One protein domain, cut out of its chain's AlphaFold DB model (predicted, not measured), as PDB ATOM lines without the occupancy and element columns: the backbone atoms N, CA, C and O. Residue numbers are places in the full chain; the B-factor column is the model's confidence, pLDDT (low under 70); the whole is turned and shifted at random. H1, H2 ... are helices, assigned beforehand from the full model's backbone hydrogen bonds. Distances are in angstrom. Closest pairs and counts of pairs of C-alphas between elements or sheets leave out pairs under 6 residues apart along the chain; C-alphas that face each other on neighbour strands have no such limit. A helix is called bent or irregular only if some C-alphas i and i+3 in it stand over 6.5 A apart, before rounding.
ATOM      1  N   LYS A 116     187.725 312.046 201.569       39.03
ATOM      2  CA  LYS A 116     188.288 310.719 201.255       39.03
ATOM      3  C   LYS A 116     189.094 310.678 199.956       39.03
ATOM      4  O   LYS A 116     190.140 310.038 199.910       39.03
ATOM      5  N   VAL A 117     188.660 311.395 198.918       33.50
ATOM      6  CA  VAL A 117     189.321 311.372 197.594       33.50
ATOM      7  C   VAL A 117     190.718 312.019 197.626       33.50
ATOM      8  O   VAL A 117     191.578 311.675 196.815       33.50
ATOM      9  N   ASN A 118     190.993 312.883 198.608       38.62
ATOM     10  CA  ASN A 118     192.303 313.520 198.790       38.62
ATOM     11  C   ASN A 118     193.260 312.716 199.696       38.62
ATOM     12  O   ASN A 118     194.470 312.929 199.642       38.62
ATOM     13  N   GLN A 119     192.749 311.767 200.493       40.62
ATOM     14  CA  GLN A 119     193.535 310.952 201.433       40.62
ATOM     15  C   GLN A 119     194.318 309.820 200.746       40.62
ATOM     16  O   GLN A 119     195.441 309.506 201.144       40.62
ATOM     17  N   GLU A 120     193.770 309.220 199.685       31.53
ATOM     18  CA  GLU A 120     194.336 308.007 199.069       31.53
ATOM     19  C   GLU A 120     195.585 308.257 198.198       31.53
ATOM     20  O   GLU A 120     196.283 307.318 197.820       31.53
ATOM     21  N   LYS A 121     195.938 309.524 197.931       35.75
ATOM     22  CA  LYS A 121     197.146 309.911 197.172       35.75
ATOM     23  C   LYS A 121     198.340 310.357 198.024       35.75
ATOM     24  O   LYS A 121     199.351 310.767 197.461       35.75
ATOM     25  N   LEU A 122     198.266 310.262 199.352       41.50
ATOM     26  CA  LEU A 122     199.271 310.839 200.262       41.50
ATOM     27  C   LEU A 122     200.053 309.806 201.091       41.50
ATOM     28  O   LEU A 122     200.615 310.140 202.135       41.50
ATOM     29  N   GLN A 123     200.124 308.548 200.650       30.53
ATOM     30  CA  GLN A 123     200.814 307.529 201.437       30.53
ATOM     31  C   GLN A 123     202.336 307.601 201.336       30.53
ATOM     32  O   GLN A 123     202.965 307.306 200.319       30.53
ATOM     33  N   GLY A 124     202.886 307.915 202.503       28.69
ATOM     34  CA  GLY A 124     204.267 307.777 202.895       28.69
ATOM     35  C   GLY A 124     204.817 309.130 203.324       28.69
ATOM     36  O   GLY A 124     205.000 309.989 202.472       28.69
ATOM     37  N   ILE A 125     205.066 309.285 204.631       35.56
ATOM     38  CA  ILE A 125     206.151 310.031 205.304       35.56
ATOM     39  C   ILE A 125     206.218 309.437 206.710       35.56
ATOM     40  O   ILE A 125     205.218 309.461 207.424       35.56
ATOM     41  N   GLY A 126     207.365 308.905 207.134       33.75
ATOM     42  CA  GLY A 126     207.605 308.670 208.560       33.75
ATOM     43  C   GLY A 126     207.616 310.017 209.303       33.75
ATOM     44  O   GLY A 126     208.463 310.853 209.005       33.75
ATOM     45  N   ASN A 127     206.712 310.344 210.229       41.47
ATOM     46  CA  ASN A 127     205.488 309.672 210.665       41.47
ATOM     47  C   ASN A 127     204.331 310.682 210.547       41.47
ATOM     48  O   ASN A 127     204.271 311.619 211.335       41.47
ATOM     49  N   HIS A 128     203.472 310.470 209.546       38.81
ATOM     50  CA  HIS A 128     202.280 311.234 209.155       38.81
ATOM     51  C   HIS A 128     202.530 312.693 208.695       38.81
ATOM     52  O   HIS A 128     202.950 313.538 209.491       38.81
ATOM     53  N   PRO A 129     202.271 313.065 207.417       51.84
ATOM     54  CA  PRO A 129     201.924 314.458 207.140       51.84
ATOM     55  C   PRO A 129     200.715 314.777 208.017       51.84
ATOM     56  O   PRO A 129     199.810 313.945 208.077       51.84
ATOM     57  N   LEU A 130     200.755 315.918 208.715       58.16
ATOM     58  CA  LEU A 130     199.696 316.353 209.623       58.16
ATOM     59  C   LEU A 130     198.364 316.318 208.887       58.16
ATOM     60  O   LEU A 130     198.041 317.227 208.122       58.16
ATOM     61  N   GLY A 131     197.663 315.209 209.059       55.44
ATOM     62  CA  GLY A 131     196.438 314.907 208.363       55.44
ATOM     63  C   GLY A 131     195.305 315.634 209.059       55.44
ATOM     64  O   GLY A 131     195.452 316.036 210.214       55.44
ATOM     65  N   PRO A 132     194.148 315.778 208.408       59.72
ATOM     66  CA  PRO A 132     192.983 316.410 209.024       59.72
ATOM     67  C   PRO A 132     192.588 315.776 210.375       59.72
ATOM     68  O   PRO A 132     192.006 316.447 211.223       59.72
ATOM     69  N   ASP A 133     192.982 314.523 210.618       63.69
ATOM     70  CA  ASP A 133     192.698 313.781 211.849       63.69
ATOM     71  C   ASP A 133     193.698 314.047 212.999       63.69
ATOM     72  O   ASP A 133     193.422 313.706 214.153       63.69
ATOM     73  N   ASP A 134     194.843 314.685 212.727       68.44
ATOM     74  CA  ASP A 134     195.870 314.949 213.737       68.44
ATOM     75  C   ASP A 134     195.466 316.116 214.649       68.44
ATOM     76  O   ASP A 134     195.267 317.252 214.207       68.44
ATOM     77  N   LYS A 135     195.368 315.856 215.957       74.50
ATOM     78  CA  LYS A 135     195.066 316.880 216.968       74.50
ATOM     79  C   LYS A 135     196.359 317.401 217.585       74.50
ATOM     80  O   LYS A 135     197.007 316.694 218.353       74.50
ATOM     81  N   LEU A 136     196.724 318.639 217.256       80.50
ATOM     82  CA  LEU A 136     197.943 319.287 217.750       80.50
ATOM     83  C   LEU A 136     197.711 320.214 218.938       80.50
ATOM     84  O   LEU A 136     198.618 320.405 219.748       80.50
ATOM     85  N   LEU A 137     196.518 320.793 219.057       79.12
ATOM     86  CA  LEU A 137     196.171 321.567 220.241       79.12
ATOM     87  C   LEU A 137     195.640 320.621 221.318       79.12
ATOM     88  O   LEU A 137     194.807 319.756 221.012       79.12
ATOM     89  N   PRO A 138     196.081 320.773 222.580       79.56
ATOM     90  CA  PRO A 138     195.562 319.961 223.664       79.56
ATOM     91  C   PRO A 138     194.053 320.204 223.820       79.56
ATOM     92  O   PRO A 138     193.596 321.320 223.587       79.56
ATOM     93  N   PRO A 139     193.267 319.219 224.294       76.81
ATOM     94  CA  PRO A 139     191.816 319.378 224.461       76.81
ATOM     95  C   PRO A 139     191.401 320.537 225.382       76.81
ATOM     96  O   PRO A 139     190.254 320.975 225.363       76.81
ATOM     97  N   SER A 140     192.319 321.011 226.229       79.25
ATOM     98  CA  SER A 140     192.127 322.166 227.107       79.25
ATOM     99  C   SER A 140     192.318 323.517 226.412       79.25
ATOM    100  O   SER A 140     191.971 324.539 227.002       79.25
ATOM    101  N   ASP A 141     192.911 323.544 225.218       81.69
ATOM    102  CA  ASP A 141     193.055 324.756 224.422       81.69
ATOM    103  C   ASP A 141     191.703 325.113 223.802       81.69
ATOM    104  O   ASP A 141     191.111 324.328 223.064       81.69
ATOM    105  N   LYS A 142     191.195 326.293 224.159       89.75
ATOM    106  CA  LYS A 142     189.894 326.801 223.713       89.75
ATOM    107  C   LYS A 142     190.022 327.906 222.677       89.75
ATOM    108  O   LYS A 142     189.036 328.588 222.404       89.75
ATOM    109  N   ARG A 143     191.231 328.135 222.155       89.12
ATOM    110  CA  ARG A 143     191.438 329.152 221.132       89.12
ATOM    111  C   ARG A 143     190.631 328.802 219.886       89.12
ATOM    112  O   ARG A 143     190.626 327.655 219.444       89.12
ATOM    113  N   THR A 144     189.960 329.799 219.321       91.31
ATOM    114  CA  THR A 144     189.321 329.687 218.004       91.31
ATOM    115  C   THR A 144     190.377 329.640 216.898       91.31
ATOM    116  O   THR A 144     191.526 330.023 217.123       91.31
ATOM    117  N   ALA A 145     190.001 329.217 215.684       89.44
ATOM    118  CA  ALA A 145     190.910 329.239 214.533       89.44
ATOM    119  C   ALA A 145     191.523 330.628 214.323       89.44
ATOM    120  O   ALA A 145     192.739 330.767 214.219       89.44
ATOM    121  N   GLN A 146     190.697 331.670 214.413       90.88
ATOM    122  CA  GLN A 146     191.143 333.054 214.324       90.88
ATOM    123  C   GLN A 146     192.147 333.427 215.427       90.88
ATOM    124  O   GLN A 146     193.166 334.043 215.143       90.88
ATOM    125  N   GLN A 147     191.926 332.996 216.674       90.25
ATOM    126  CA  GLN A 147     192.873 333.237 217.772       90.25
ATOM    127  C   GLN A 147     194.193 332.470 217.609       90.25
ATOM    128  O   GLN A 147     195.225 332.920 218.107       90.25
ATOM    129  N   VAL A 148     194.175 331.317 216.939       86.75
ATOM    130  CA  VAL A 148     195.388 330.573 216.571       86.75
ATOM    131  C   VAL A 148     196.118 331.271 215.418       86.75
ATOM    132  O   VAL A 148     197.338 331.377 215.457       86.75
ATOM    133  N   LEU A 149     195.395 331.796 214.425       88.12
ATOM    134  CA  LEU A 149     195.960 332.552 213.301       88.12
ATOM    135  C   LEU A 149     196.538 333.912 213.717       88.12
ATOM    136  O   LEU A 149     197.555 334.337 213.175       88.12
ATOM    137  N   ASP A 150     195.901 334.585 214.673       88.06
ATOM    138  CA  ASP A 150     196.348 335.873 215.208       88.06
ATOM    139  C   ASP A 150     197.419 335.731 216.301       88.06
ATOM    140  O   ASP A 150     197.964 336.733 216.771       88.06
ATOM    141  N   SER A 151     197.753 334.502 216.712       85.75
ATOM    142  CA  SER A 151     198.883 334.265 217.605       85.75
ATOM    143  C   SER A 151     200.210 334.503 216.881       85.75
ATOM    144  O   SER A 151     200.293 334.493 215.651       85.75
ATOM    145  N   LYS A 152     201.291 334.670 217.651       83.50
ATOM    146  CA  LYS A 152     202.639 334.826 217.086       83.50
ATOM    147  C   LYS A 152     203.001 333.655 216.167       83.50
ATOM    148  O   LYS A 152     203.612 333.840 215.127       83.50
ATOM    149  N   GLU A 153     202.595 332.445 216.535       81.88
ATOM    150  CA  GLU A 153     202.841 331.243 215.743       81.88
ATOM    151  C   GLU A 153     201.995 331.188 214.467       81.88
ATOM    152  O   GLU A 153     202.434 330.587 213.491       81.88
ATOM    153  N   GLY A 154     200.807 331.799 214.473       84.81
ATOM    154  CA  GLY A 154     199.895 331.876 213.334       84.81
ATOM    155  C   GLY A 154     200.305 332.876 212.258       84.81
ATOM    156  O   GLY A 154     199.871 332.742 211.112       84.81
ATOM    157  N   ALA A 155     201.206 333.810 212.578       88.44
ATOM    158  CA  ALA A 155     201.682 334.831 211.648       88.44
ATOM    159  C   ALA A 155     202.223 334.232 210.334       88.44
ATOM    160  O   ALA A 155     201.901 334.735 209.261       88.44
ATOM    161  N   ILE A 156     202.928 333.096 210.396       88.25
ATOM    162  CA  ILE A 156     203.416 332.357 209.218       88.25
ATOM    163  C   ILE A 156     202.298 331.911 208.266       88.25
ATOM    164  O   ILE A 156     202.447 331.976 207.048       88.25
ATOM    165  N   LEU A 157     201.170 331.462 208.817       89.19
ATOM    166  CA  LEU A 157     200.021 330.978 208.058       89.19
ATOM    167  C   LEU A 157     199.167 332.153 207.568       89.19
ATOM    168  O   LEU A 157     198.627 332.120 206.464       89.19
ATOM    169  N   LYS A 158     199.094 333.234 208.349       87.94
ATOM    170  CA  LYS A 158     198.441 334.491 207.963       87.94
ATOM    171  C   LYS A 158     199.163 335.183 206.806       87.94
ATOM    172  O   LYS A 158     198.509 335.642 205.875       87.94
ATOM    173  N   ASN A 159     200.493 335.188 206.833       87.94
ATOM    174  CA  ASN A 159     201.344 335.789 205.806       87.94
ATOM    175  C   ASN A 159     201.565 334.879 204.587       87.94
ATOM    176  O   ASN A 159     202.227 335.291 203.634       87.94
ATOM    177  N   LEU A 160     201.038 333.649 204.599       88.88
ATOM    178  CA  LEU A 160     201.121 332.750 203.456       88.88
ATOM    179  C   LEU A 160     200.224 333.263 202.323       88.88
ATOM    180  O   LEU A 160     198.993 333.210 202.414       88.88
ATOM    181  N   GLY A 161     200.856 333.723 201.244       86.69
ATOM    182  CA  GLY A 161     200.170 334.058 200.002       86.69
ATOM    183  C   GLY A 161     199.621 332.821 199.285       86.69
ATOM    184  O   GLY A 161     199.970 331.684 199.600       86.69
ATOM    185  N   ASN A 162     198.738 333.042 198.310       89.19
ATOM    186  CA  ASN A 162     198.124 331.969 197.523       89.19
ATOM    187  C   ASN A 162     198.692 331.872 196.095       89.19
ATOM    188  O   ASN A 162     197.976 331.542 195.149       89.19
ATOM    189  N   GLN A 163     199.977 332.185 195.922       84.44
ATOM    190  CA  GLN A 163     200.653 332.034 194.636       84.44
ATOM    191  C   GLN A 163     200.563 330.577 194.173       84.44
ATOM    192  O   GLN A 163     200.764 329.652 194.958       84.44
ATOM    193  N   GLU A 164     200.189 330.358 192.914       79.88
ATOM    194  CA  GLU A 164     199.942 329.025 192.343       79.88
ATOM    195  C   GLU A 164     199.005 328.094 193.161       79.88
ATOM    196  O   GLU A 164     199.088 326.855 193.079       79.88
ATOM    197  N   GLY A 165     198.107 328.667 193.969       83.69
ATOM    198  CA  GLY A 165     197.143 327.911 194.772       83.69
ATOM    199  C   GLY A 165     197.759 327.166 195.964       83.69
ATOM    200  O   GLY A 165     197.191 326.173 196.421       83.69
ATOM    201  N   VAL A 166     198.951 327.557 196.443       86.19
ATOM    202  CA  VAL A 166     199.629 326.844 197.547       86.19
ATOM    203  C   VAL A 166     198.862 326.900 198.864       86.19
ATOM    204  O   VAL A 166     198.857 325.912 199.597       86.19
ATOM    205  N   ARG A 167     198.183 328.013 199.159       88.62
ATOM    206  CA  ARG A 167     197.375 328.160 200.375       88.62
ATOM    207  C   ARG A 167     196.141 327.263 200.308       88.62
ATOM    208  O   ARG A 167     195.826 326.592 201.287       88.62
ATOM    209  N   ASP A 168     195.509 327.177 199.142       86.31
ATOM    210  CA  ASP A 168     194.348 326.306 198.929       86.31
ATOM    211  C   ASP A 168     194.725 324.825 199.035       86.31
ATOM    212  O   ASP A 168     194.026 324.040 199.673       86.31
ATOM    213  N   LYS A 169     195.873 324.432 198.472       83.69
ATOM    214  CA  LYS A 169     196.401 323.064 198.606       83.69
ATOM    215  C   LYS A 169     196.796 322.737 200.042       83.69
ATOM    216  O   LYS A 169     196.554 321.619 200.501       83.69
ATOM    217  N   LEU A 170     197.346 323.709 200.773       86.50
ATOM    218  CA  LEU A 170     197.590 323.549 202.201       86.50
ATOM    219  C   LEU A 170     196.271 323.288 202.929       86.50
ATOM    220  O   LEU A 170     196.186 322.315 203.669       86.50
ATOM    221  N   LYS A 171     195.233 324.084 202.648       85.38
ATOM    222  CA  LYS A 171     193.884 323.940 203.216       85.38
ATOM    223  C   LYS A 171     193.281 322.561 202.916       85.38
ATOM    224  O   LYS A 171     192.726 321.923 203.802       85.38
ATOM    225  N   GLN A 172     193.464 322.046 201.701       83.12
ATOM    226  CA  GLN A 172     193.051 320.683 201.331       83.12
ATOM    227  C   GLN A 172     193.819 319.590 202.087       83.12
ATOM    228  O   GLN A 172     193.272 318.516 202.322       83.12
ATOM    229  N   THR A 173     195.075 319.853 202.456       80.69
ATOM    230  CA  THR A 173     195.949 318.881 203.130       80.69
ATOM    231  C   THR A 173     195.707 318.845 204.637       80.69
ATOM    232  O   THR A 173     195.609 317.769 205.218       80.69
ATOM    233  N   VAL A 174     195.616 320.013 205.281       80.69
ATOM    234  CA  VAL A 174     195.555 320.132 206.750       80.69
ATOM    235  C   VAL A 174     194.145 320.406 207.280       80.69
ATOM    236  O   VAL A 174     193.943 320.430 208.494       80.69
ATOM    237  N   GLY A 175     193.165 320.599 206.400       82.94
ATOM    238  CA  GLY A 175     191.811 321.031 206.745       82.94
ATOM    239  C   GLY A 175     191.644 322.553 206.713       82.94
ATOM    240  O   GLY A 175     192.596 323.308 206.489       82.94
ATOM    241  N   ASP A 176     190.410 323.010 206.937       87.25
ATOM    242  CA  ASP A 176     190.070 324.432 206.919       87.25
ATOM    243  C   ASP A 176     190.635 325.172 208.137       87.25
ATOM    244  O   ASP A 176     189.979 325.324 209.159       87.25
ATOM    245  N   PHE A 177     191.862 325.672 208.012       89.75
ATOM    246  CA  PHE A 177     192.536 326.419 209.071       89.75
ATOM    247  C   PHE A 177     191.945 327.806 209.369       89.75
ATOM    248  O   PHE A 177     192.435 328.482 210.271       89.75
ATOM    249  N   GLU A 178     190.936 328.261 208.625       89.06
ATOM    250  CA  GLU A 178     190.256 329.538 208.882       89.06
ATOM    251  C   GLU A 178     189.067 329.355 209.832       89.06
ATOM    252  O   GLU A 178     188.703 330.288 210.546       89.06
ATOM    253  N   SER A 179     188.508 328.143 209.898       89.94
ATOM    254  CA  SER A 179     187.367 327.800 210.753       89.94
ATOM    255  C   SER A 179     187.696 326.754 211.828       89.94
ATOM    256  O   SER A 179     187.149 326.830 212.929       89.94
ATOM    257  N   ASP A 180     188.646 325.845 211.582       89.69
ATOM    258  CA  ASP A 180     189.080 324.805 212.522       89.69
ATOM    259  C   ASP A 180     190.426 325.166 213.202       89.69
ATOM    260  O   ASP A 180     191.472 325.231 212.545       89.69
ATOM    261  N   PRO A 181     190.458 325.369 214.536       88.00
ATOM    262  CA  PRO A 181     191.693 325.649 215.267       88.00
ATOM    263  C   PRO A 181     192.709 324.503 215.223       88.00
ATOM    264  O   PRO A 181     193.916 324.759 215.281       88.00
ATOM    265  N   GLN A 182     192.267 323.249 215.094       86.19
ATOM    266  CA  GLN A 182     193.180 322.120 214.914       86.19
ATOM    267  C   GLN A 182     193.815 322.169 213.522       86.19
ATOM    268  O   GLN A 182     195.035 322.039 213.418       86.19
ATOM    269  N   ALA A 183     193.038 322.456 212.472       86.38
ATOM    270  CA  ALA A 183     193.570 322.706 211.132       86.38
ATOM    271  C   ALA A 183     194.561 323.873 211.107       86.38
ATOM    272  O   ALA A 183     195.618 323.757 210.486       86.38
ATOM    273  N   ALA A 184     194.287 324.960 211.834       88.19
ATOM    274  CA  ALA A 184     195.219 326.077 211.977       88.19
ATOM    275  C   ALA A 184     196.541 325.645 212.614       88.19
ATOM    276  O   ALA A 184     197.615 325.914 212.069       88.19
ATOM    277  N   ALA A 185     196.483 324.898 213.717       84.81
ATOM    278  CA  ALA A 185     197.678 324.363 214.354       84.81
ATOM    279  C   ALA A 185     198.452 323.404 213.435       84.81
ATOM    280  O   ALA A 185     199.684 323.465 213.384       84.81
ATOM    281  N   ARG A 186     197.748 322.559 212.668       85.75
ATOM    282  CA  ARG A 186     198.356 321.667 211.670       85.75
ATOM    283  C   ARG A 186     199.047 322.444 210.559       85.75
ATOM    284  O   ARG A 186     200.200 322.151 210.255       85.75
ATOM    285  N   GLY A 187     198.394 323.466 210.008       86.25
ATOM    286  CA  GLY A 187     198.971 324.353 208.998       86.25
ATOM    287  C   GLY A 187     200.243 325.041 209.494       86.25
ATOM    288  O   GLY A 187     201.270 324.988 208.822       86.25
ATOM    289  N   ILE A 188     200.222 325.600 210.707       86.81
ATOM    290  CA  ILE A 188     201.395 326.235 211.330       86.81
ATOM    291  C   ILE A 188     202.551 325.241 211.475       86.81
ATOM    292  O   ILE A 188     203.685 325.543 211.098       86.81
ATOM    293  N   ALA A 189     202.284 324.052 212.017       84.25
ATOM    294  CA  ALA A 189     203.311 323.035 212.217       84.25
ATOM    295  C   ALA A 189     203.872 322.515 210.881       84.25
ATOM    296  O   ALA A 189     205.084 322.324 210.760       84.25
ATOM    297  N   TYR A 190     203.019 322.368 209.863       84.56
ATOM    298  CA  TYR A 190     203.427 322.001 208.512       84.56
ATOM    299  C   TYR A 190     204.372 323.047 207.911       84.56
ATOM    300  O   TYR A 190     205.480 322.715 207.494       84.56
ATOM    301  N   LEU A 191     203.986 324.325 207.933       87.06
ATOM    302  CA  LEU A 191     204.814 325.409 207.403       87.06
ATOM    303  C   LEU A 191     206.129 325.553 208.173       87.06
ATOM    304  O   LEU A 191     207.187 325.690 207.563       87.06
ATOM    305  N   ARG A 192     206.102 325.434 209.505       84.00
ATOM    306  CA  ARG A 192     207.318 325.452 210.329       84.00
ATOM    307  C   ARG A 192     208.257 324.301 209.976       84.00
ATOM    308  O   ARG A 192     209.471 324.502 209.964       84.00
ATOM    309  N   LYS A 193     207.728 323.114 209.662       81.88
ATOM    310  CA  LYS A 193     208.546 322.001 209.163       81.88
ATOM    311  C   LYS A 193     209.240 322.390 207.859       81.88
ATOM    312  O   LYS A 193     210.453 322.241 207.783       81.88
ATOM    313  N   ILE A 194     208.510 322.952 206.891       82.75
ATOM    314  CA  ILE A 194     209.073 323.398 205.605       82.75
ATOM    315  C   ILE A 194     210.164 324.462 205.787       82.75
ATOM    316  O   ILE A 194     211.221 324.351 205.166       82.75
ATOM    317  N   LYS A 195     209.955 325.457 206.660       80.94
ATOM    318  CA  LYS A 195     210.965 326.494 206.940       80.94
ATOM    319  C   LYS A 195     212.265 325.908 207.481       80.94
ATOM    320  O   LYS A 195     213.347 326.292 207.052       80.94
ATOM    321  N   ASN A 196     212.162 324.926 208.375       78.38
ATOM    322  CA  ASN A 196     213.322 324.275 208.989       78.38
ATOM    323  C   ASN A 196     213.990 323.217 208.097       78.38
ATOM    324  O   ASN A 196     214.983 322.616 208.510       78.38
ATOM    325  N   MET A 197     213.475 322.970 206.888       72.62
ATOM    326  CA  MET A 197     214.147 322.077 205.948       72.62
ATOM    327  C   MET A 197     215.456 322.696 205.441       72.62
ATOM    328  O   MET A 197     215.514 323.910 205.214       72.62
ATOM    329  N   PRO A 198     216.503 321.875 205.237       67.06
ATOM    330  CA  PRO A 198     217.730 322.344 204.617       67.06
ATOM    331  C   PRO A 198     217.478 322.802 203.177       67.06
ATOM    332  O   PRO A 198     216.497 322.417 202.533       67.06
ATOM    333  N   ASN A 199     218.390 323.621 202.665       65.94
ATOM    334  CA  ASN A 199     218.419 323.992 201.257       65.94
ATOM    335  C   ASN A 199     218.625 322.754 200.372       65.94
ATOM    336  O   ASN A 199     219.158 321.753 200.851       65.94
ATOM    337  N   PRO A 200     218.273 322.812 199.073       58.16
ATOM    338  CA  PRO A 200     218.472 321.712 198.121       58.16
ATOM    339  C   PRO A 200     219.874 321.088 198.116       58.16
ATOM    340  O   PRO A 200     220.021 319.903 197.838       58.16
ATOM    341  N   ASP A 201     220.902 321.876 198.431       63.44
ATOM    342  CA  ASP A 201     222.300 321.448 198.524       63.44
ATOM    343  C   ASP A 201     222.678 320.798 199.873       63.44
ATOM    344  O   ASP A 201     223.830 320.412 200.066       63.44
ATOM    345  N   GLY A 202     221.722 320.668 200.796       65.38
ATOM    346  CA  GLY A 202     221.897 320.136 202.146       65.38
ATOM    347  C   GLY A 202     222.370 321.163 203.178       65.38
ATOM    348  O   GLY A 202     222.469 320.823 204.358       65.38
ATOM    349  N   SER A 203     222.650 322.410 202.780       69.06
ATOM    350  CA  SER A 203     223.072 323.456 203.713       69.06
ATOM    351  C   SER A 203     221.926 323.886 204.636       69.06
ATOM    352  O   SER A 203     220.749 323.873 204.263       69.06
ATOM    353  N   LYS A 204     222.264 324.273 205.873       72.44
ATOM    354  CA  LYS A 204     221.285 324.854 206.797       72.44
ATOM    355  C   LYS A 204     220.815 326.192 206.228       72.44
ATOM    356  O   LYS A 204     221.629 327.000 205.781       72.44
ATOM    357  N   ARG A 205     219.510 326.449 206.298       72.75
ATOM    358  CA  ARG A 205     218.982 327.776 205.998       72.75
ATOM    359  C   ARG A 205     219.440 328.806 207.037       72.75
ATOM    360  O   ARG A 205     219.559 328.453 208.214       72.75
ATOM    361  N   PRO A 206     219.683 330.057 206.612       74.38
ATOM    362  CA  PRO A 206     219.975 331.159 207.519       74.38
ATOM    363  C   PRO A 206     218.881 331.355 208.579       74.38
ATOM    364  O   PRO A 206     217.695 331.127 208.320       74.38
ATOM    365  N   ASP A 207     219.269 331.779 209.782       75.00
ATOM    366  CA  ASP A 207     218.330 331.947 210.898       75.00
ATOM    367  C   ASP A 207     217.310 333.072 210.633       75.00
ATOM    368  O   ASP A 207     216.147 332.934 210.998       75.00
ATOM    369  N   ASP A 208     217.692 334.128 209.909       74.56
ATOM    370  CA  ASP A 208     216.803 335.215 209.463       74.56
ATOM    371  C   ASP A 208     215.699 334.736 208.511       74.56
ATOM    372  O   ASP A 208     214.591 335.272 208.530       74.56
ATOM    373  N   VAL A 209     215.971 333.694 207.723       74.12
ATOM    374  CA  VAL A 209     214.966 333.053 206.868       74.12
ATOM    375  C   VAL A 209     214.113 332.097 207.697       74.12
ATOM    376  O   VAL A 209     212.891 332.182 207.666       74.12
ATOM    377  N   THR A 210     214.722 331.213 208.491       75.81
ATOM    378  CA  THR A 210     213.976 330.165 209.219       75.81
ATOM    379  C   THR A 210     213.123 330.678 210.381       75.81
ATOM    380  O   THR A 210     212.130 330.033 210.723       75.81
ATOM    381  N   GLN A 211     213.474 331.822 210.979       77.81
ATOM    382  CA  GLN A 211     212.792 332.381 212.153       77.81
ATOM    383  C   GLN A 211     211.823 333.521 211.829       77.81
ATOM    384  O   GLN A 211     211.151 334.009 212.737       77.81
ATOM    385  N   ASN A 212     211.740 333.958 210.570       79.62
ATOM    386  CA  ASN A 212     210.766 334.971 210.187       79.62
ATOM    387  C   ASN A 212     209.340 334.396 210.107       79.62
ATOM    388  O   ASN A 212     209.120 333.188 210.003       79.62
ATOM    389  N   ASP A 213     208.355 335.288 210.120       85.44
ATOM    390  CA  ASP A 213     206.938 334.923 210.089       85.44
ATOM    391  C   ASP A 213     206.395 334.801 208.652       85.44
ATOM    392  O   ASP A 213     205.222 335.077 208.408       85.44
ATOM    393  N   LYS A 214     207.236 334.467 207.667       86.50
ATOM    394  CA  LYS A 214     206.858 334.415 206.244       86.50
ATOM    395  C   LYS A 214     207.284 333.097 205.615       86.50
ATOM    396  O   LYS A 214     208.165 332.424 206.129       86.50
ATOM    397  N   VAL A 215     206.655 332.720 204.506       84.38
ATOM    398  CA  VAL A 215     207.142 331.629 203.651       84.38
ATOM    399  C   VAL A 215     207.579 332.254 202.339       84.38
ATOM    400  O   VAL A 215     206.761 332.833 201.624       84.38
ATOM    401  N   GLU A 216     208.873 332.186 202.051       81.81
ATOM    402  CA  GLU A 216     209.474 332.896 200.922       81.81
ATOM    403  C   GLU A 216     209.623 331.981 199.703       81.81
ATOM    404  O   GLU A 216     209.799 330.765 199.825       81.81
ATOM    405  N   GLY A 217     209.531 332.547 198.498       79.69
ATOM    406  CA  GLY A 217     209.580 331.733 197.280       79.69
ATOM    407  C   GLY A 217     208.891 332.289 196.054       79.69
ATOM    408  O   GLY A 217     209.205 331.865 194.941       79.69
ATOM    409  N   ALA A 218     207.962 333.217 196.256       78.69
ATOM    410  CA  ALA A 218     207.221 333.846 195.180       78.69
ATOM    411  C   ALA A 218     207.972 335.055 194.617       78.69
ATOM    412  O   ALA A 218     208.463 335.902 195.362       78.69
ATOM    413  N   THR A 219     208.011 335.149 193.292       75.12
ATOM    414  CA  THR A 219     208.362 336.384 192.581       75.12
ATOM    415  C   THR A 219     207.220 337.399 192.651       75.12
ATOM    416  O   THR A 219     206.091 337.058 193.017       75.12
ATOM    417  N   LYS A 220     207.497 338.646 192.250       74.25
ATOM    418  CA  LYS A 220     206.470 339.690 192.098       74.25
ATOM    419  C   LYS A 220     205.377 339.285 191.100       74.25
ATOM    420  O   LYS A 220     204.215 339.598 191.333       74.25
ATOM    421  N   ASP A 221     205.737 338.512 190.077       74.31
ATOM    422  CA  ASP A 221     204.816 338.007 189.049       74.31
ATOM    423  C   ASP A 221     203.967 336.813 189.527       74.31
ATOM    424  O   ASP A 221     203.085 336.337 188.816       74.31
ATOM    425  N   GLY A 222     204.204 336.325 190.751       70.38
ATOM    426  CA  GLY A 222     203.469 335.208 191.342       70.38
ATOM    427  C   GLY A 222     204.053 333.827 191.038       70.38
ATOM    428  O   GLY A 222     203.536 332.837 191.553       70.38
ATOM    429  N   ASP A 223     205.151 333.745 190.282       74.81
ATOM    430  CA  ASP A 223     205.845 332.481 190.019       74.81
ATOM    431  C   ASP A 223     206.594 331.986 191.257       74.81
ATOM    432  O   ASP A 223     207.312 332.752 191.911       74.81
ATOM    433  N   ILE A 224     206.491 330.684 191.537       79.81
ATOM    434  CA  ILE A 224     207.215 330.034 192.631       79.81
ATOM    435  C   ILE A 224     208.549 329.486 192.127       79.81
ATOM    436  O   ILE A 224     208.596 328.579 191.291       79.81
ATOM    437  N   ARG A 225     209.654 329.993 192.681       72.69
ATOM    438  CA  ARG A 225     211.011 329.596 192.277       72.69
ATOM    439  C   ARG A 225     211.456 328.308 192.949       72.69
ATOM    440  O   ARG A 225     211.301 328.154 194.158       72.69
ATOM    441  N   SER A 226     212.070 327.412 192.178       68.44
ATOM    442  CA  SER A 226     212.667 326.177 192.689       68.44
ATOM    443  C   SER A 226     213.715 326.455 193.773       68.44
ATOM    444  O   SER A 226     214.373 327.492 193.791       68.44
ATOM    445  N   GLY A 227     213.836 325.528 194.724       67.88
ATOM    446  CA  GLY A 227     214.768 325.626 195.852       67.88
ATOM    447  C   GLY A 227     214.341 326.528 197.019       67.88
ATOM    448  O   GLY A 227     214.971 326.492 198.076       67.88
ATOM    449  N   THR A 228     213.245 327.274 196.877       77.50
ATOM    450  CA  THR A 228     212.688 328.142 197.927       77.50
ATOM    451  C   THR A 228     211.771 327.383 198.895       77.50
ATOM    452  O   THR A 228     211.375 326.247 198.627       77.50
ATOM    453  N   GLU A 229     211.394 327.992 200.026       82.88
ATOM    454  CA  GLU A 229     210.438 327.389 200.971       82.88
ATOM    455  C   GLU A 229     209.087 327.122 200.293       82.88
ATOM    456  O   GLU A 229     208.513 326.042 200.443       82.88
ATOM    457  N   LEU A 230     208.621 328.072 199.481       84.00
ATOM    458  CA  LEU A 230     207.352 327.969 198.769       84.00
ATOM    459  C   LEU A 230     207.388 326.902 197.659       84.00
ATOM    460  O   LEU A 230     206.378 326.244 197.425       84.00
ATOM    461  N   ALA A 231     208.540 326.664 197.017       79.88
ATOM    462  CA  ALA A 231     208.692 325.536 196.091       79.88
ATOM    463  C   ALA A 231     208.656 324.188 196.805       79.88
ATOM    464  O   ALA A 231     207.980 323.274 196.334       79.88
ATOM    465  N   ILE A 232     209.326 324.066 197.954       78.50
ATOM    466  CA  ILE A 232     209.268 322.836 198.749       78.50
ATOM    467  C   ILE A 232     207.828 322.578 199.211       78.50
ATOM    468  O   ILE A 232     207.359 321.450 199.105       78.50
ATOM    469  N   LEU A 233     207.109 323.617 199.647       84.62
ATOM    470  CA  LEU A 233     205.687 323.536 199.989       84.62
ATOM    471  C   LEU A 233     204.827 323.111 198.787       84.62
ATOM    472  O   LEU A 233     204.001 322.212 198.881       84.62
ATOM    473  N   LYS A 234     205.020 323.738 197.626       82.88
ATOM    474  CA  LYS A 234     204.293 323.398 196.396       82.88
ATOM    475  C   LYS A 234     204.521 321.945 195.988       82.88
ATOM    476  O   LYS A 234     203.587 321.273 195.545       82.88
ATOM    477  N   ASP A 235     205.754 321.473 196.097       75.31
ATOM    478  CA  ASP A 235     206.115 320.129 195.678       75.31
ATOM    479  C   ASP A 235     205.749 319.070 196.719       75.31
ATOM    480  O   ASP A 235     205.428 317.947 196.329       75.31
ATOM    481  N   SER A 236     205.684 319.406 198.011       76.19
ATOM    482  CA  SER A 236     205.201 318.481 199.041       76.19
ATOM    483  C   SER A 236     203.740 318.067 198.810       76.19
ATOM    484  O   SER A 236     203.373 316.938 199.123       76.19
ATOM    485  N   PHE A 237     202.930 318.908 198.153       75.38
ATOM    486  CA  PHE A 237     201.569 318.553 197.721       75.38
ATOM    487  C   PHE A 237     201.511 317.600 196.519       75.38
ATOM    488  O   PHE A 237     200.496 316.948 196.296       75.38
ATOM    489  N   LYS A 238     202.578 317.509 195.716       69.12
ATOM    490  CA  LYS A 238     202.644 316.633 194.530       69.12
ATOM    491  C   LYS A 238     203.160 315.227 194.852       69.12
ATOM    492  O   LYS A 238     203.462 314.468 193.934       69.12
ATOM    493  N   GLY A 239     203.323 314.899 196.133       56.84
ATOM    494  CA  GLY A 239     204.066 313.713 196.560       56.84
ATOM    495  C   GLY A 239     205.586 313.914 196.535       56.84
ATOM    496  O   GLY A 239     206.330 312.937 196.459       56.84
ATOM    497  N   GLY A 240     206.059 315.170 196.585       45.34
ATOM    498  CA  GLY A 240     207.455 315.502 196.877       45.34
ATOM    499  C   GLY A 240     207.911 314.863 198.196       45.34
ATOM    500  O   GLY A 240     207.087 314.467 199.022       45.34
ATOM    501  N   PRO A 241     209.222 314.671 198.388       42.38
ATOM    502  CA  PRO A 241     209.747 313.659 199.265       42.38
ATOM    503  C   PRO A 241     209.368 313.909 200.706       42.38
ATOM    504  O   PRO A 241     209.388 315.006 201.262       42.38
ATOM    505  N   GLN A 242     209.168 312.763 201.312       48.91
ATOM    506  CA  GLN A 242     209.178 312.490 202.719       48.91
ATOM    507  C   GLN A 242     210.545 312.861 203.283       48.91
ATOM    508  O   GLN A 242     211.419 312.005 203.355       48.91
ATOM    509  N   VAL A 243     210.798 314.129 203.609       43.62
ATOM    510  CA  VAL A 243     212.092 314.479 204.204       43.62
ATOM    511  C   VAL A 243     212.077 314.018 205.659       43.62
ATOM    512  O   VAL A 243     211.275 314.533 206.451       43.62
ATOM    513  N   PRO A 244     212.889 313.002 206.008       44.19
ATOM    514  CA  PRO A 244     212.992 312.565 207.382       44.19
ATOM    515  C   PRO A 244     213.577 313.689 208.225       44.19
ATOM    516  O   PRO A 244     214.429 314.446 207.759       44.19
ATOM    517  N   ASP A 245     213.130 313.773 209.473       48.28
ATOM    518  CA  ASP A 245     213.751 314.638 210.472       48.28
ATOM    519  C   ASP A 245     215.283 314.420 210.486       48.28
ATOM    520  O   ASP A 245     215.774 313.310 210.237       48.28
ATOM    521  N   LYS A 246     216.056 315.466 210.798       44.06
ATOM    522  CA  LYS A 246     217.506 315.344 211.017       44.06
ATOM    523  C   LYS A 246     217.804 314.252 212.056       44.06
ATOM    524  O   LYS A 246     218.756 313.490 211.881       44.06
ATOM    525  N   ASP A 247     216.902 314.098 213.028       47.09
ATOM    526  CA  ASP A 247     216.972 313.118 214.115       47.09
ATOM    527  C   ASP A 247     216.227 311.806 213.795       47.09
ATOM    528  O   ASP A 247     216.111 310.925 214.647       47.09
ATOM    529  N   ALA A 248     215.724 311.637 212.566       50.31
ATOM    530  CA  ALA A 248     215.061 310.405 212.169       50.31
ATOM    531  C   ALA A 248     216.027 309.213 212.281       50.31
ATOM    532  O   ALA A 248     217.206 309.345 211.901       50.31
ATOM    533  N   PRO A 249     215.532 308.051 212.753       51.16
ATOM    534  CA  PRO A 249     216.355 306.869 212.949       51.16
ATOM    535  C   PRO A 249     217.053 306.479 211.643       51.16
ATOM    536  O   PRO A 249     216.521 306.684 210.551       51.16
ATOM    537  N   ALA A 250     218.253 305.906 211.752       54.69
ATOM    538  CA  ALA A 250     219.091 305.527 210.606       54.69
ATOM    539  C   ALA A 250     218.416 304.536 209.631       54.69
ATOM    540  O   ALA A 250     218.913 304.320 208.531       54.69
ATOM    541  N   THR A 251     217.283 303.950 210.025       53.47
ATOM    542  CA  THR A 251     216.435 303.073 209.212       53.47
ATOM    543  C   THR A 251     215.563 303.819 208.201       53.47
ATOM    544  O   THR A 251     215.016 303.183 207.303       53.47
ATOM    545  N   VAL A 252     215.415 305.145 208.315       54.50
ATOM    546  CA  VAL A 252     214.684 305.936 207.320       54.50
ATOM    547  C   VAL A 252     215.604 306.235 206.144       54.50
ATOM    548  O   VAL A 252     216.679 306.805 206.319       54.50
ATOM    549  N   ASP A 253     215.164 305.865 204.942       58.50
ATOM    550  CA  ASP A 253     215.880 306.102 203.689       58.50
ATOM    551  C   ASP A 253     215.968 307.609 203.380       58.50
ATOM    552  O   ASP A 253     215.174 308.177 202.626       58.50
ATOM    553  N   LYS A 254     216.960 308.277 203.985       59.56
ATOM    554  CA  LYS A 254     217.248 309.703 203.769       59.56
ATOM    555  C   LYS A 254     217.726 309.969 202.333       59.56
ATOM    556  O   LYS A 254     217.680 311.111 201.880       59.56
ATOM    557  N   SER A 255     218.154 308.936 201.597       56.81
ATOM    558  CA  SER A 255     218.744 309.080 200.264       56.81
ATOM    559  C   SER A 255     217.729 309.544 199.219       56.81
ATOM    560  O   SER A 255     218.071 310.380 198.392       56.81
ATOM    561  N   LYS A 256     216.462 309.113 199.301       60.84
ATOM    562  CA  LYS A 256     215.390 309.579 198.400       60.84
ATOM    563  C   LYS A 256     215.030 311.044 198.621       60.84
ATOM    564  O   LYS A 256     214.813 311.777 197.659       60.84
ATOM    565  N   ALA A 257     215.014 311.478 199.882       58.81
ATOM    566  CA  ALA A 257     214.798 312.873 200.239       58.81
ATOM    567  C   ALA A 257     215.928 313.760 199.706       58.81
ATOM    568  O   ALA A 257     215.663 314.718 198.982       58.81
ATOM    569  N   TYR A 258     217.184 313.386 199.965       58.50
ATOM    570  CA  TYR A 258     218.337 314.117 199.441       58.50
ATOM    571  C   TYR A 258     218.469 314.023 197.916       58.50
ATOM    572  O   TYR A 258     218.902 314.986 197.297       58.50
ATOM    573  N   ALA A 259     218.079 312.916 197.280       60.25
ATOM    574  CA  ALA A 259     218.097 312.772 195.823       60.25
ATOM    575  C   ALA A 259     217.085 313.703 195.144       60.25
ATOM    576  O   ALA A 259     217.424 314.350 194.156       60.25
ATOM    577  N   TRP A 260     215.877 313.834 195.697       61.00
ATOM    578  CA  TRP A 260     214.913 314.823 195.217       61.00
ATOM    579  C   TRP A 260     215.366 316.258 195.505       61.00
ATOM    580  O   TRP A 260     215.257 317.121 194.635       61.00
ATOM    581  N   MET A 261     215.934 316.529 196.687       60.19
ATOM    582  CA  MET A 261     216.497 317.851 196.989       60.19
ATOM    583  C   MET A 261     217.611 318.194 195.992       60.19
ATOM    584  O   MET A 261     217.615 319.268 195.400       60.19
ATOM    585  N   ASN A 262     218.480 317.233 195.684       56.25
ATOM    586  CA  ASN A 262     219.506 317.381 194.660       56.25
ATOM    587  C   ASN A 262     218.933 317.486 193.235       56.25
ATOM    588  O   ASN A 262     219.547 318.151 192.408       56.25
ATOM    589  N   SER A 263     217.762 316.916 192.918       56.78
ATOM    590  CA  SER A 263     217.116 317.152 191.615       56.78
ATOM    591  C   SER A 263     216.574 318.577 191.475       56.78
ATOM    592  O   SER A 263     216.492 319.091 190.364       56.78
ATOM    593  N   GLN A 264     216.284 319.254 192.594       52.81
ATOM    594  CA  GLN A 264     215.962 320.687 192.618       52.81
ATOM    595  C   GLN A 264     217.212 321.573 192.442       52.81
ATOM    596  O   GLN A 264     217.088 322.751 192.120       52.81
ATOM    597  N   LYS A 265     218.425 321.017 192.622       49.19
ATOM    598  CA  LYS A 265     219.721 321.710 192.463       49.19
ATOM    599  C   LYS A 265     220.021 322.100 191.011       49.19
ATOM    600  O   LYS A 265     220.902 322.927 190.782       49.19
ATOM    601  N   ALA A 266     219.291 321.548 190.040       45.56
ATOM    602  CA  ALA A 266     219.301 321.995 188.648       45.56
ATOM    603  C   ALA A 266     218.581 323.354 188.511       45.56
ATOM    604  O   ALA A 266     217.561 323.484 187.838       45.56
ATOM    605  N   LEU A 267     219.086 324.371 189.210       48.62
ATOM    606  CA  LEU A 267     218.609 325.741 189.121       48.62
ATOM    607  C   LEU A 267     219.154 326.344 187.826       48.62
ATOM    608  O   LEU A 267     220.370 326.435 187.644       48.62
ATOM    609  N   ALA A 268     218.271 326.781 186.928       41.41
ATOM    610  CA  ALA A 268     218.689 327.718 185.896       41.41
ATOM    611  C   ALA A 268     219.146 329.012 186.603       41.41
ATOM    612  O   ALA A 268     218.386 329.534 187.426       41.41
ATOM    613  N   PRO A 269     220.362 329.526 186.338       43.94
ATOM    614  CA  PRO A 269     220.777 330.817 186.868       43.94
ATOM    615  C   PRO A 269     219.767 331.880 186.430       43.94
ATOM    616  O   PRO A 269     219.333 331.902 185.278       43.94
ATOM    617  N   THR A 270     219.358 332.736 187.363       42.50
ATOM    618  CA  THR A 270     218.427 333.828 187.084       42.50
ATOM    619  C   THR A 270     219.147 335.161 187.201       42.50
ATOM    620  O   THR A 270     219.949 335.364 188.106       42.50
ATOM    621  N   ASN A 271     218.840 336.071 186.277       42.56
ATOM    622  CA  ASN A 271     219.311 337.455 186.307       42.56
ATOM    623  C   ASN A 271     218.454 338.341 187.237       42.56
ATOM    624  O   ASN A 271     218.529 339.564 187.145       42.56
ATOM    625  N   ASP A 272     217.611 337.746 188.089       47.78
ATOM    626  CA  ASP A 272     216.763 338.477 189.028       47.78
ATOM    627  C   ASP A 272     217.602 338.991 190.218       47.78
ATOM    628  O   ASP A 272     218.125 338.187 190.997       47.78
TER     629      ASP A 272
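AT A GLANCE: This is residues 116 to 272 of the 434 residues of an uncharacterized protein of Albitalea terrae (UniProt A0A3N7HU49). One helix, H5, runs through the core; the short helices H2 and H3 pack along one side of it, while on another side H4 meets residues 183 to 187 of H5 with its residues 170 to 174, and H7 meets residues 191 to 195 of H5, each steeply tilted to it. Long loops with little regular structure link this core to H8, which touches no other helix, and to the small H1 at the first printed residues. The printed part has 157 residues with eight named helices, H1 to H8 in order, and no named strand; it is all helix, though under half of the residues, 63, are in named elements. The whole is compact, with a radius of gyration of the C-alphas of 15.7 A and spans of 47 by 40 by 33 A.

HOW THE PARTS SIT: Start at H1, residues 116 to 119: it is close but not clearly touching H4, residues 163 to 174, and the closest C-alphas, those of Asn 118 and Gln 172, are 7.6 A apart. Next look at H2, residues 145 to 149, which touches the hub H5, residues 181 to 195, at residues 181 to 185 alone; the closest C-alphas, of Ala 145 and Pro 181, are 3.7 A apart. H3, residues 155 to 158, touches H5 too, closest at the C-alphas of Leu 157 and Ile 188, 5.9 A apart. H2 and H3 touch only at the corner, and only just, with 3 pairs of C-alphas within 8 A. H4 touches H5 with residues 170 to 174 alone, at a steep tilt of 55 degrees, opposite ways; the C-alphas of Val 174 and Ala 183 come closest, at 5.5 A. H6, residues 207 to 210, is close to H5 but not clearly touching, 5.3 A between the closest C-alphas, of Lys 195 and Thr 210. H7, residues 229 to 236, touches H5 at residues 191 to 195 alone, closest at the C-alphas of Lys 195 and Glu 229, 6.1 A apart; the tilt of 69.7 degrees is only just steep. H4 and H7 only just touch, with 3 pairs of C-alphas within 8 A, closest at Val 166 and Lys 234, 5.9 A. H8, residues 254 to 264, is apart from H5. Each O i to N i+4 pair is within hydrogen-bond range in H2, H5, H7 and H8, against 6 of 8 in H4; H1, H3 and H6 are too short for such a pair.

IN THESE COORDINATES: Find C-alpha 116 at (188.288, 310.719, 201.255), where H1 begins. H4 spans 17.7 A and is irregular: C-alphas 164 and 167 are 8.5 A apart. H5 runs 21.0 A from C-alpha 181 at (191.693, 325.649, 215.267). H7 spans 10.5 A; H8 spans 15.7 A and ends at C-alpha 264, (215.962, 320.687, 192.618).

THE WHOLE: The C-alphas farthest apart, of Ser 140 and Asn 271, are 51.4 A apart. The printed part has no cut; the links H1 to H2, H5 to H6, H6 to H7 and H7 to H8 are long. Mean pLDDT of the printed part is 70.2, and it is under 70 at residues 116 to 134, 198 to 203, 226 to 227 and 238 to 272.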